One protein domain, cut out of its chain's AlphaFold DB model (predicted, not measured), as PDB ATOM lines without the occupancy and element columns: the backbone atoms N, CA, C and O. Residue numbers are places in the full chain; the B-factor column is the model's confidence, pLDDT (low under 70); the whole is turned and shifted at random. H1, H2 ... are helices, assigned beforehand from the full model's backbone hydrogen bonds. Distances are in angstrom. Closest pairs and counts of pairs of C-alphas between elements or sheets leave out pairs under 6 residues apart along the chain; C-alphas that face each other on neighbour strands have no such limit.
ATOM      1  N   ASP A   5      38.944   9.676   4.712       90.56
ATOM      2  CA  ASP A   5      38.533   8.423   5.352       90.56
ATOM      3  C   ASP A   5      37.014   8.370   5.559       90.56
ATOM      4  O   ASP A   5      36.377   7.336   5.329       90.56
ATOM      5  N   GLN A   6      36.396   9.503   5.909       91.56
ATOM      6  CA  GLN A   6      34.938   9.597   6.013       91.56
ATOM      7  C   GLN A   6      34.244   9.460   4.655       91.56
ATOM      8  O   GLN A   6      33.178   8.845   4.568       91.56
ATOM      9  N   GLU A   7      34.809  10.034   3.593       91.69
ATOM     10  CA  GLU A   7      34.241   9.921   2.247       91.69
ATOM     11  C   GLU A   7      34.360   8.492   1.704       91.69
ATOM     12  O   GLU A   7      33.386   7.945   1.184       91.69
ATOM     13  N   VAL A   8      35.506   7.844   1.923       91.75
ATOM     14  CA  VAL A   8      35.732   6.435   1.575       91.75
ATOM     15  C   VAL A   8      34.754   5.524   2.322       91.75
ATOM     16  O   VAL A   8      34.133   4.655   1.704       91.75
ATOM     17  N   ALA A   9      34.546   5.743   3.624       92.88
ATOM     18  CA  ALA A   9      33.588   4.966   4.409       92.88
ATOM     19  C   ALA A   9      32.147   5.113   3.883       92.88
ATOM     20  O   ALA A   9      31.440   4.114   3.725       92.88
ATOM     21  N   LYS A  10      31.721   6.338   3.546       93.00
ATOM     22  CA  LYS A  10      30.396   6.600   2.955       93.00
ATOM     23  C   LYS A  10      30.237   5.956   1.578       93.00
ATOM     24  O   LYS A  10      29.192   5.372   1.289       93.00
ATOM     25  N   ALA A  11      31.264   6.029   0.734       90.62
ATOM     26  CA  ALA A  11      31.257   5.387  -0.578       90.62
ATOM     27  C   ALA A  11      31.152   3.857  -0.459       90.62
ATOM     28  O   ALA A  11      30.404   3.225  -1.201       90.62
ATOM     29  N   HIS A  12      31.837   3.249   0.510       92.06
ATOM     30  CA  HIS A  12      31.729   1.812   0.759       92.06
ATOM     31  C   HIS A  12      30.325   1.403   1.240       92.06
ATOM     32  O   HIS A  12      29.771   0.398   0.782       92.06
ATOM     33  N   GLN A  13      29.731   2.178   2.153       93.44
ATOM     34  CA  GLN A  13      28.373   1.934   2.649       93.44
ATOM     35  C   GLN A  13      27.345   1.991   1.514       93.44
ATOM     36  O   GLN A  13      26.579   1.042   1.348       93.44
ATOM     37  N   SER A  14      27.390   3.027   0.672       91.69
ATOM     38  CA  SER A  14      26.449   3.164  -0.447       91.69
ATOM     39  C   SER A  14      26.573   2.024  -1.462       91.69
ATOM     40  O   SER A  14      25.566   1.479  -1.910       91.69
ATOM     41  N   VAL A  15      27.795   1.581  -1.774       92.62
ATOM     42  CA  VAL A  15      28.029   0.415  -2.643       92.62
ATOM     43  C   VAL A  15      27.455  -0.866  -2.032       92.62
ATOM     44  O   VAL A  15      26.873  -1.687  -2.745       92.62
ATOM     45  N   THR A  16      27.584  -1.037  -0.717       91.69
ATOM     46  CA  THR A  16      27.048  -2.203   0.000       91.69
ATOM     47  C   THR A  16      25.517  -2.219  -0.025       91.69
ATOM     48  O   THR A  16      24.909  -3.259  -0.283       91.69
ATOM     49  N   GLU A  17      24.887  -1.064   0.186       93.50
ATOM     50  CA  GLU A  17      23.434  -0.904   0.100       93.50
ATOM     51  C   GLU A  17      22.914  -1.198  -1.310       93.50
ATOM     52  O   GLU A  17      22.000  -2.012  -1.462       93.50
ATOM     53  N   ILE A  18      23.540  -0.623  -2.342       92.69
ATOM     54  CA  ILE A  18      23.203  -0.889  -3.750       92.69
ATOM     55  C   ILE A  18      23.303  -2.385  -4.053       92.69
ATOM     56  O   ILE A  18      22.409  -2.955  -4.683       92.69
ATOM     57  N   GLU A  19      24.362  -3.042  -3.585       93.31
ATOM     58  CA  GLU A  19      24.545  -4.474  -3.788       93.31
ATOM     59  C   GLU A  19      23.449  -5.295  -3.100       93.31
ATOM     60  O   GLU A  19      22.900  -6.218  -3.703       93.31
ATOM     61  N   SER A  20      23.108  -4.958  -1.853       93.44
ATOM     62  CA  SER A  20      22.053  -5.649  -1.105       93.44
ATOM     63  C   SER A  20      20.698  -5.562  -1.815       93.44
ATOM     64  O   SER A  20      20.007  -6.574  -1.965       93.44
ATOM     65  N   GLN A  21      20.355  -4.378  -2.332       92.62
ATOM     66  CA  GLN A  21      19.119  -4.140  -3.072       92.62
ATOM     67  C   GLN A  21      19.120  -4.912  -4.391       92.62
ATOM     68  O   GLN A  21      18.150  -5.596  -4.719       92.62
ATOM     69  N   ALA A  22      20.231  -4.857  -5.126       92.88
ATOM     70  CA  ALA A  22      20.368  -5.555  -6.391       92.88
ATOM     71  C   ALA A  22      20.275  -7.079  -6.214       92.88
ATOM     72  O   ALA A  22      19.522  -7.723  -6.939       92.88
ATOM     73  N   ARG A  23      20.918  -7.666  -5.194       92.81
ATOM     74  CA  ARG A  23      20.755  -9.101  -4.894       92.81
ATOM     75  C   ARG A  23      19.331  -9.464  -4.505       92.81
ATOM     76  O   ARG A  23      18.864 -10.531  -4.892       92.81
ATOM     77  N   ALA A  24      18.643  -8.618  -3.739       93.69
ATOM     78  CA  ALA A  24      17.257  -8.873  -3.352       93.69
ATOM     79  C   ALA A  24      16.333  -8.912  -4.580       93.69
ATOM     80  O   ALA A  24      15.480  -9.797  -4.692       93.69
ATOM     81  N   ILE A  25      16.538  -7.996  -5.528       92.62
ATOM     82  CA  ILE A  25      15.805  -7.986  -6.794       92.62
ATOM     83  C   ILE A  25      16.183  -9.208  -7.639       92.62
ATOM     84  O   ILE A  25      15.289  -9.928  -8.075       92.62
ATOM     85  N   GLU A  26      17.471  -9.507  -7.821       92.00
ATOM     86  CA  GLU A  26      17.926 -10.700  -8.551       92.00
ATOM     87  C   GLU A  26      17.332 -11.982  -7.964       92.00
ATOM     88  O   GLU A  26      16.841 -12.826  -8.705       92.00
ATOM     89  N   ALA A  27      17.304 -12.111  -6.637       93.69
ATOM     90  CA  ALA A  27      16.705 -13.254  -5.961       93.69
ATOM     91  C   ALA A  27      15.198 -13.373  -6.235       93.69
ATOM     92  O   ALA A  27      14.706 -14.490  -6.381       93.69
ATOM     93  N   ARG A  28      14.453 -12.260  -6.336       93.31
ATOM     94  CA  ARG A  28      13.042 -12.299  -6.771       93.31
ATOM     95  C   ARG A  28      12.913 -12.739  -8.222       93.31
ATOM     96  O   ARG A  28      12.094 -13.603  -8.503       93.31
ATOM     97  N   ILE A  29      13.733 -12.196  -9.121       91.56
ATOM     98  CA  ILE A  29      13.681 -12.554 -10.544       91.56
ATOM     99  C   ILE A  29      14.032 -14.036 -10.734       91.56
ATOM    100  O   ILE A  29      13.340 -14.731 -11.465       91.56
ATOM    101  N   LYS A  30      15.036 -14.558 -10.024       92.50
ATOM    102  CA  LYS A  30      15.441 -15.974 -10.095       92.50
ATOM    103  C   LYS A  30      14.383 -16.959  -9.603       92.50
ATOM    104  O   LYS A  30      14.401 -18.108 -10.022       92.50
ATOM    105  N   LYS A  31      13.461 -16.529  -8.733       94.00
ATOM    106  CA  LYS A  31      12.308 -17.354  -8.328       94.00
ATOM    107  C   LYS A  31      11.298 -17.548  -9.459       94.00
ATOM    108  O   LYS A  31      10.433 -18.408  -9.341       94.00
ATOM    109  N   ILE A  32      11.368 -16.740 -10.516       91.31
ATOM    110  CA  ILE A  32      10.518 -16.881 -11.690       91.31
ATOM    111  C   ILE A  32      11.149 -17.915 -12.622       91.31
ATOM    112  O   ILE A  32      12.255 -17.719 -13.130       91.31
ATOM    113  N   ASP A  33      10.415 -18.991 -12.890       90.00
ATOM    114  CA  ASP A  33      10.870 -20.056 -13.782       90.00
ATOM    115  C   ASP A  33      11.271 -19.509 -15.159       90.00
ATOM    116  O   ASP A  33      10.508 -18.815 -15.839       90.00
ATOM    117  N   GLY A  34      12.503 -19.821 -15.573       88.12
ATOM    118  CA  GLY A  34      13.065 -19.420 -16.865       88.12
ATOM    119  C   GLY A  34      13.598 -17.983 -16.943       88.12
ATOM    120  O   GLY A  34      14.172 -17.622 -17.970       88.12
ATOM    121  N   ALA A  35      13.469 -17.168 -15.889       90.19
ATOM    122  CA  ALA A  35      13.953 -15.784 -15.892       90.19
ATOM    123  C   ALA A  35      15.460 -15.647 -15.595       90.19
ATOM    124  O   ALA A  35      16.070 -14.669 -16.024       90.19
ATOM    125  N   ASP A  36      16.076 -16.625 -14.916       89.06
ATOM    126  CA  ASP A  36      17.500 -16.588 -14.526       89.06
ATOM    127  C   ASP A  36      18.437 -16.442 -15.740       89.06
ATOM    128  O   ASP A  36      19.331 -15.601 -15.761       89.06
ATOM    129  N   ASN A  37      18.155 -17.169 -16.825       89.25
ATOM    130  CA  ASN A  37      18.962 -17.129 -18.050       89.25
ATOM    131  C   ASN A  37      18.833 -15.815 -18.839       89.25
ATOM    132  O   ASN A  37      19.627 -15.557 -19.742       89.25
ATOM    133  N   LEU A  38      17.813 -15.007 -18.545       89.19
ATOM    134  CA  LEU A  38      17.514 -13.760 -19.254       89.19
ATOM    135  C   LEU A  38      18.027 -12.524 -18.505       89.19
ATOM    136  O   LEU A  38      17.912 -11.407 -19.013       89.19
ATOM    137  N   LEU A  39      18.572 -12.718 -17.304       89.62
ATOM    138  CA  LEU A  39      19.081 -11.653 -16.458       89.62
ATOM    139  C   LEU A  39      20.392 -11.090 -17.040       89.62
ATOM    140  O   LEU A  39      21.311 -11.855 -17.353       89.62
ATOM    141  N   PRO A  40      20.517  -9.762 -17.201       88.62
ATOM    142  CA  PRO A  40      21.755  -9.164 -17.677       88.62
ATOM    143  C   PRO A  40      22.873  -9.363 -16.649       88.62
ATOM    144  O   PRO A  40      22.688  -9.136 -15.454       88.62
ATOM    145  N   LYS A  41      24.062  -9.759 -17.117       88.88
ATOM    146  CA  LYS A  41      25.246  -9.864 -16.255       88.88
ATOM    147  C   LYS A  41      25.626  -8.474 -15.743       88.88
ATOM    148  O   LYS A  41      25.813  -7.561 -16.546       88.88
ATOM    149  N   ARG A  42      25.792  -8.330 -14.426       89.12
ATOM    150  CA  ARG A  42      26.271  -7.097 -13.783       89.12
ATOM    151  C   ARG A  42      27.557  -7.332 -12.994       89.12
ATOM    152  O   ARG A  42      27.835  -8.449 -12.563       89.12
ATOM    153  N   ALA A  43      28.318  -6.261 -12.791       89.19
ATOM    154  CA  ALA A  43      29.427  -6.240 -11.844       89.19
ATOM    155  C   ALA A  43      28.923  -5.955 -10.419       89.19
ATOM    156  O   ALA A  43      27.870  -5.342 -10.232       89.19
ATOM    157  N   TYR A  44      29.704  -6.368  -9.422       87.75
ATOM    158  CA  TYR A  44      29.430  -6.088  -8.014       87.75
ATOM    159  C   TYR A  44      29.314  -4.582  -7.748       87.75
ATOM    160  O   TYR A  44      30.068  -3.785  -8.313       87.75
ATOM    161  N   GLY A  45      28.385  -4.188  -6.874       85.50
ATOM    162  CA  GLY A  45      28.236  -2.794  -6.455       85.50
ATOM    163  C   GLY A  45      27.578  -1.888  -7.497       85.50
ATOM    164  O   GLY A  45      27.466  -0.681  -7.289       85.50
ATOM    165  N   LYS A  46      27.135  -2.450  -8.627       90.44
ATOM    166  CA  LYS A  46      26.293  -1.760  -9.604       90.44
ATOM    167  C   LYS A  46      24.835  -2.129  -9.383       90.44
ATOM    168  O   LYS A  46      24.512  -3.287  -9.113       90.44
ATOM    169  N   SER A  47      23.961  -1.139  -9.531       89.50
ATOM    170  CA  SER A  47      22.522  -1.364  -9.580       89.50
ATOM    171  C   SER A  47      22.148  -2.204 -10.804       89.50
ATOM    172  O   SER A  47      22.931  -2.381 -11.742       89.50
ATOM    173  N   ILE A  48      20.936  -2.750 -10.782       89.06
ATOM    174  CA  ILE A  48      20.394  -3.505 -11.908       89.06
ATOM    175  C   ILE A  48      20.122  -2.560 -13.077       89.06
ATOM    176  O   ILE A  48      19.482  -1.523 -12.910       89.06
ATOM    177  N   ASP A  49      20.573  -2.954 -14.268       90.50
ATOM    178  CA  ASP A  49      20.289  -2.229 -15.503       90.50
ATOM    179  C   ASP A  49      18.840  -2.489 -15.949       90.50
ATOM    180  O   ASP A  49      18.527  -3.467 -16.638       90.50
ATOM    181  N   THR A  50      17.943  -1.590 -15.547       88.94
ATOM    182  CA  THR A  50      16.528  -1.623 -15.937       88.94
ATOM    183  C   THR A  50      16.340  -1.461 -17.442       88.94
ATOM    184  O   THR A  50      15.415  -2.052 -17.996       88.94
ATOM    185  N   ALA A  51      17.233  -0.752 -18.141       88.06
ATOM    186  CA  ALA A  51      17.163  -0.598 -19.591       88.06
ATOM    187  C   ALA A  51      17.517  -1.907 -20.312       88.06
ATOM    188  O   ALA A  51      16.874  -2.267 -21.302       88.06
ATOM    189  N   ALA A  52      18.490  -2.670 -19.803       88.25
ATOM    190  CA  ALA A  52      18.761  -4.017 -20.305       88.25
ATOM    191  C   ALA A  52      17.570  -4.961 -20.099       88.25
ATOM    192  O   ALA A  52      17.220  -5.698 -21.024       88.25
ATOM    193  N   ILE A  53      16.906  -4.892 -18.942       88.81
ATOM    194  CA  ILE A  53      15.676  -5.655 -18.685       88.81
ATOM    195  C   ILE A  53      14.559  -5.219 -19.644       88.81
ATOM    196  O   ILE A  53      13.889  -6.069 -20.225       88.81
ATOM    197  N   ALA A  54      14.394  -3.913 -19.877       86.62
ATOM    198  CA  ALA A  54      13.367  -3.361 -20.762       86.62
ATOM    199  C   ALA A  54      13.494  -3.859 -22.209       86.62
ATOM    200  O   ALA A  54      12.477  -4.104 -22.869       86.62
ATOM    201  N   ARG A  55      14.735  -4.032 -22.691       89.88
ATOM    202  CA  ARG A  55      15.043  -4.564 -24.029       89.88
ATOM    203  C   ARG A  55      14.645  -6.032 -24.189       89.88
ATOM    204  O   ARG A  55      14.293  -6.443 -25.293       89.88
ATOM    205  N   SER A  56      14.675  -6.820 -23.116       89.69
ATOM    206  CA  SER A  56      14.300  -8.235 -23.153       89.69
ATOM    207  C   SER A  56      12.783  -8.399 -23.051       89.69
ATOM    208  O   SER A  56      12.196  -8.347 -21.969       89.69
ATOM    209  N   LEU A  57      12.127  -8.622 -24.195       88.88
ATOM    210  CA  LEU A  57      10.675  -8.821 -24.261       88.88
ATOM    211  C   LEU A  57      10.205  -9.992 -23.383       88.88
ATOM    212  O   LEU A  57       9.163  -9.900 -22.735       88.88
ATOM    213  N   THR A  58      10.972 -11.082 -23.363       91.25
ATOM    214  CA  THR A  58      10.660 -12.304 -22.611       91.25
ATOM    215  C   THR A  58      10.810 -12.106 -21.110       91.25
ATOM    216  O   THR A  58       9.924 -12.494 -20.355       91.25
ATOM    217  N   LEU A  59      11.883 -11.453 -20.654       91.50
ATOM    218  CA  LEU A  59      12.049 -11.166 -19.228       91.50
ATOM    219  C   LEU A  59      10.950 -10.217 -18.741       91.50
ATOM    220  O   LEU A  59      10.349 -10.439 -17.692       91.50
ATOM    221  N   ARG A  60      10.627  -9.202 -19.548       91.38
ATOM    222  CA  ARG A  60       9.548  -8.258 -19.260       91.38
ATOM    223  C   ARG A  60       8.189  -8.944 -19.129       91.38
ATOM    224  O   ARG A  60       7.446  -8.646 -18.197       91.38
ATOM    225  N   SER A  61       7.859  -9.869 -20.034       89.44
ATOM    226  CA  SER A  61       6.583 -10.592 -19.988       89.44
ATOM    227  C   SER A  61       6.506 -11.569 -18.811       89.44
ATOM    228  O   SER A  61       5.460 -11.653 -18.165       89.44
ATOM    229  N   LEU A  62       7.605 -12.253 -18.478       91.00
ATOM    230  CA  LEU A  62       7.690 -13.123 -17.302       91.00
ATOM    231  C   LEU A  62       7.522 -12.339 -15.996       91.00
ATOM    232  O   LEU A  62       6.780 -12.782 -15.118       91.00
ATOM    233  N   LEU A  63       8.149 -11.163 -15.890       91.12
ATOM    234  CA  LEU A  63       7.984 -10.269 -14.745       91.12
ATOM    235  C   LEU A  63       6.542  -9.777 -14.632       91.12
ATOM    236  O   LEU A  63       5.933  -9.928 -13.582       91.12
ATOM    237  N   ALA A  64       5.955  -9.274 -15.719       88.56
ATOM    238  CA  ALA A  64       4.574  -8.788 -15.703       88.56
ATOM    239  C   ALA A  64       3.554  -9.874 -15.311       88.56
ATOM    240  O   ALA A  64       2.536  -9.566 -14.695       88.56
ATOM    241  N   LYS A  65       3.815 -11.140 -15.666       87.44
ATOM    242  CA  LYS A  65       2.920 -12.265 -15.366       87.44
ATOM    243  C   LYS A  65       3.055 -12.775 -13.930       87.44
ATOM    244  O   LYS A  65       2.039 -13.074 -13.311       87.44
ATOM    245  N   ASN A  66       4.284 -12.937 -13.442       89.88
ATOM    246  CA  ASN A  66       4.548 -13.630 -12.177       89.88
ATOM    247  C   ASN A  66       4.796 -12.672 -11.003       89.88
ATOM    248  O   ASN A  66       4.493 -13.024  -9.868       89.88
ATOM    249  N   ASP A  67       5.323 -11.472 -11.263       89.50
ATOM    250  CA  ASP A  67       5.600 -10.454 -10.245       89.50
ATOM    251  C   ASP A  67       5.336  -9.029 -10.787       89.50
ATOM    252  O   ASP A  67       6.271  -8.268 -11.076       89.50
ATOM    253  N   PRO A  68       4.055  -8.644 -10.956       87.12
ATOM    254  CA  PRO A  68       3.690  -7.347 -11.524       87.12
ATOM    255  C   PRO A  68       4.165  -6.171 -10.659       87.12
ATOM    256  O   PRO A  68       4.503  -5.117 -11.191       87.12
ATOM    257  N   GLN A  69       4.264  -6.354  -9.337       88.31
ATOM    258  CA  GLN A  69       4.779  -5.327  -8.430       88.31
ATOM    259  C   GLN A  69       6.249  -5.017  -8.716       88.31
ATOM    260  O   GLN A  69       6.625  -3.848  -8.814       88.31
ATOM    261  N   LEU A  70       7.078  -6.054  -8.885       90.50
ATOM    262  CA  LEU A  70       8.481  -5.867  -9.240       90.50
ATOM    263  C   LEU A  70       8.633  -5.258 -10.638       90.50
ATOM    264  O   LEU A  70       9.474  -4.382 -10.835       90.50
ATOM    265  N   ALA A  71       7.803  -5.678 -11.596       90.06
ATOM    266  CA  ALA A  71       7.810  -5.116 -12.943       90.06
ATOM    267  C   ALA A  71       7.519  -3.603 -12.937       90.06
ATOM    268  O   ALA A  71       8.221  -2.839 -13.605       90.06
ATOM    269  N   SER A  72       6.528  -3.166 -12.155       87.81
ATOM    270  CA  SER A  72       6.189  -1.751 -11.973       87.81
ATOM    271  C   SER A  72       7.291  -0.981 -11.245       87.81
ATOM    272  O   SER A  72       7.652   0.109 -11.681       87.81
ATOM    273  N   TYR A  73       7.886  -1.559 -10.194       89.62
ATOM    274  CA  TYR A  73       9.012  -0.949  -9.475       89.62
ATOM    275  C   TYR A  73      10.219  -0.691 -10.390       89.62
ATOM    276  O   TYR A  73      10.845   0.362 -10.318       89.62
ATOM    277  N   LEU A  74      10.523  -1.634 -11.285       88.19
ATOM    278  CA  LEU A  74      11.618  -1.517 -12.249       88.19
ATOM    279  C   LEU A  74      11.265  -0.652 -13.478       88.19
ATOM    280  O   LEU A  74      12.110  -0.486 -14.357       88.19
ATOM    281  N   GLY A  75      10.033  -0.133 -13.577       85.81
ATOM    282  CA  GLY A  75       9.575   0.685 -14.708       85.81
ATOM    283  C   GLY A  75       9.477  -0.070 -16.040       85.81
ATOM    284  O   GLY A  75       9.416   0.545 -17.101       85.81
ATOM    285  N   VAL A  76       9.488  -1.404 -15.999       84.88
ATOM    286  CA  VAL A  76       9.397  -2.289 -17.175       84.88
ATOM    287  C   VAL A  76       8.036  -2.970 -17.291       84.88
ATOM    288  O   VAL A  76       7.773  -3.669 -18.266       84.88
ATOM    289  N   GLY A  77       7.153  -2.773 -16.313       72.69
ATOM    290  CA  GLY A  77       5.789  -3.276 -16.349       72.69
ATOM    291  C   GLY A  77       5.001  -2.720 -17.534       72.69
ATOM    292  O   GLY A  77       5.107  -1.553 -17.894       72.69
ATOM    293  N   THR A  78       4.187  -3.573 -18.145       67.00
ATOM    294  CA  THR A  78       3.122  -3.146 -19.056       67.00
ATOM    295  C   THR A  78       1.814  -3.036 -18.276       67.00
ATOM    296  O   THR A  78       1.532  -3.927 -17.468       67.00
TER     297      THR A  78
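Overview. This is residues 5 to 78 of the 134 residues of an uncharacterized protein of Synechococcus sp. TMED20 (UniProt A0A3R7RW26). One long helix, H1, makes the length of the domain, and its last residues reach a small head of three short helices, H2, H3 and H4, in which H3 passes beside the end of H1. Between H1 and H2 a long link folds back along H1, with residues 44 to 48 packing on it, while residues 5 to 11 at the beginning of H1 stick out alone. The printed part has 74 residues with four named helices, in the order H1, H2, H3, H4, and no named strand; its class is all helix. It is only just loose, close to compact, with a radius of gyration of the C-alphas of 13.8 A, and its C-alphas span 46 by 21 by 20 A.

Arrangement. H1, residues 5 to 30, touches no helix. H3, residues 57 to 66, is close to H1 but not clearly touching it: the closest C-alphas are those of Ile 29 and Leu 63, 7.4 A apart. The lines of H1 and H3 are about perpendicular, at 78 degrees. H2, residues 50 to 55, is apart from H1. H2 and H3 touch only at the corner, and only just, with 3 pairs of C-alphas within 8 A; the closest are those of Ala 54 and Arg 60, 6.4 A apart. H2 and H3 run opposite ways at a steep tilt of 65 degrees. H4, residues 68 to 73, touches H3, the closest C-alphas being those of Leu 63 and Ala 71, 5.5 A apart. H3 and H4 run opposite ways at a steep tilt of 63 degrees. H2 and H4 are apart, and H1 and H4 are only just apart, with their closest C-alphas at 8.0 A. In H1, H2, H3 and H4 every O i to N i+4 pair is within hydrogen-bond range.

Along the chain. H1 begins at Asp 5, with its C-alpha at (38.533, 8.423, 5.352), and ends at Lys 30, 37.0 A away from first to last C-alpha. H2 runs from Thr 50, with its C-alpha at (16.528, -1.623, -15.937), to Arg 55. H3 runs from Leu 57 to Asn 66 and measures 14.4 A. H4 runs from Pro 68 to Tyr 73, where C-alpha 73 is at (9.012, -0.949, -9.475).

Size, cuts and confidence. The two C-alphas farthest apart are those of Asp 5 and Lys 65, at 46.1 A. The printed part has no cut. The link from H1 to H2, residues 31 to 49, is long, while the links from H2 to H3 and from H3 to H4 are tight. The mean pLDDT of the printed part is 89.8, and one residue, Thr 78, is under 70.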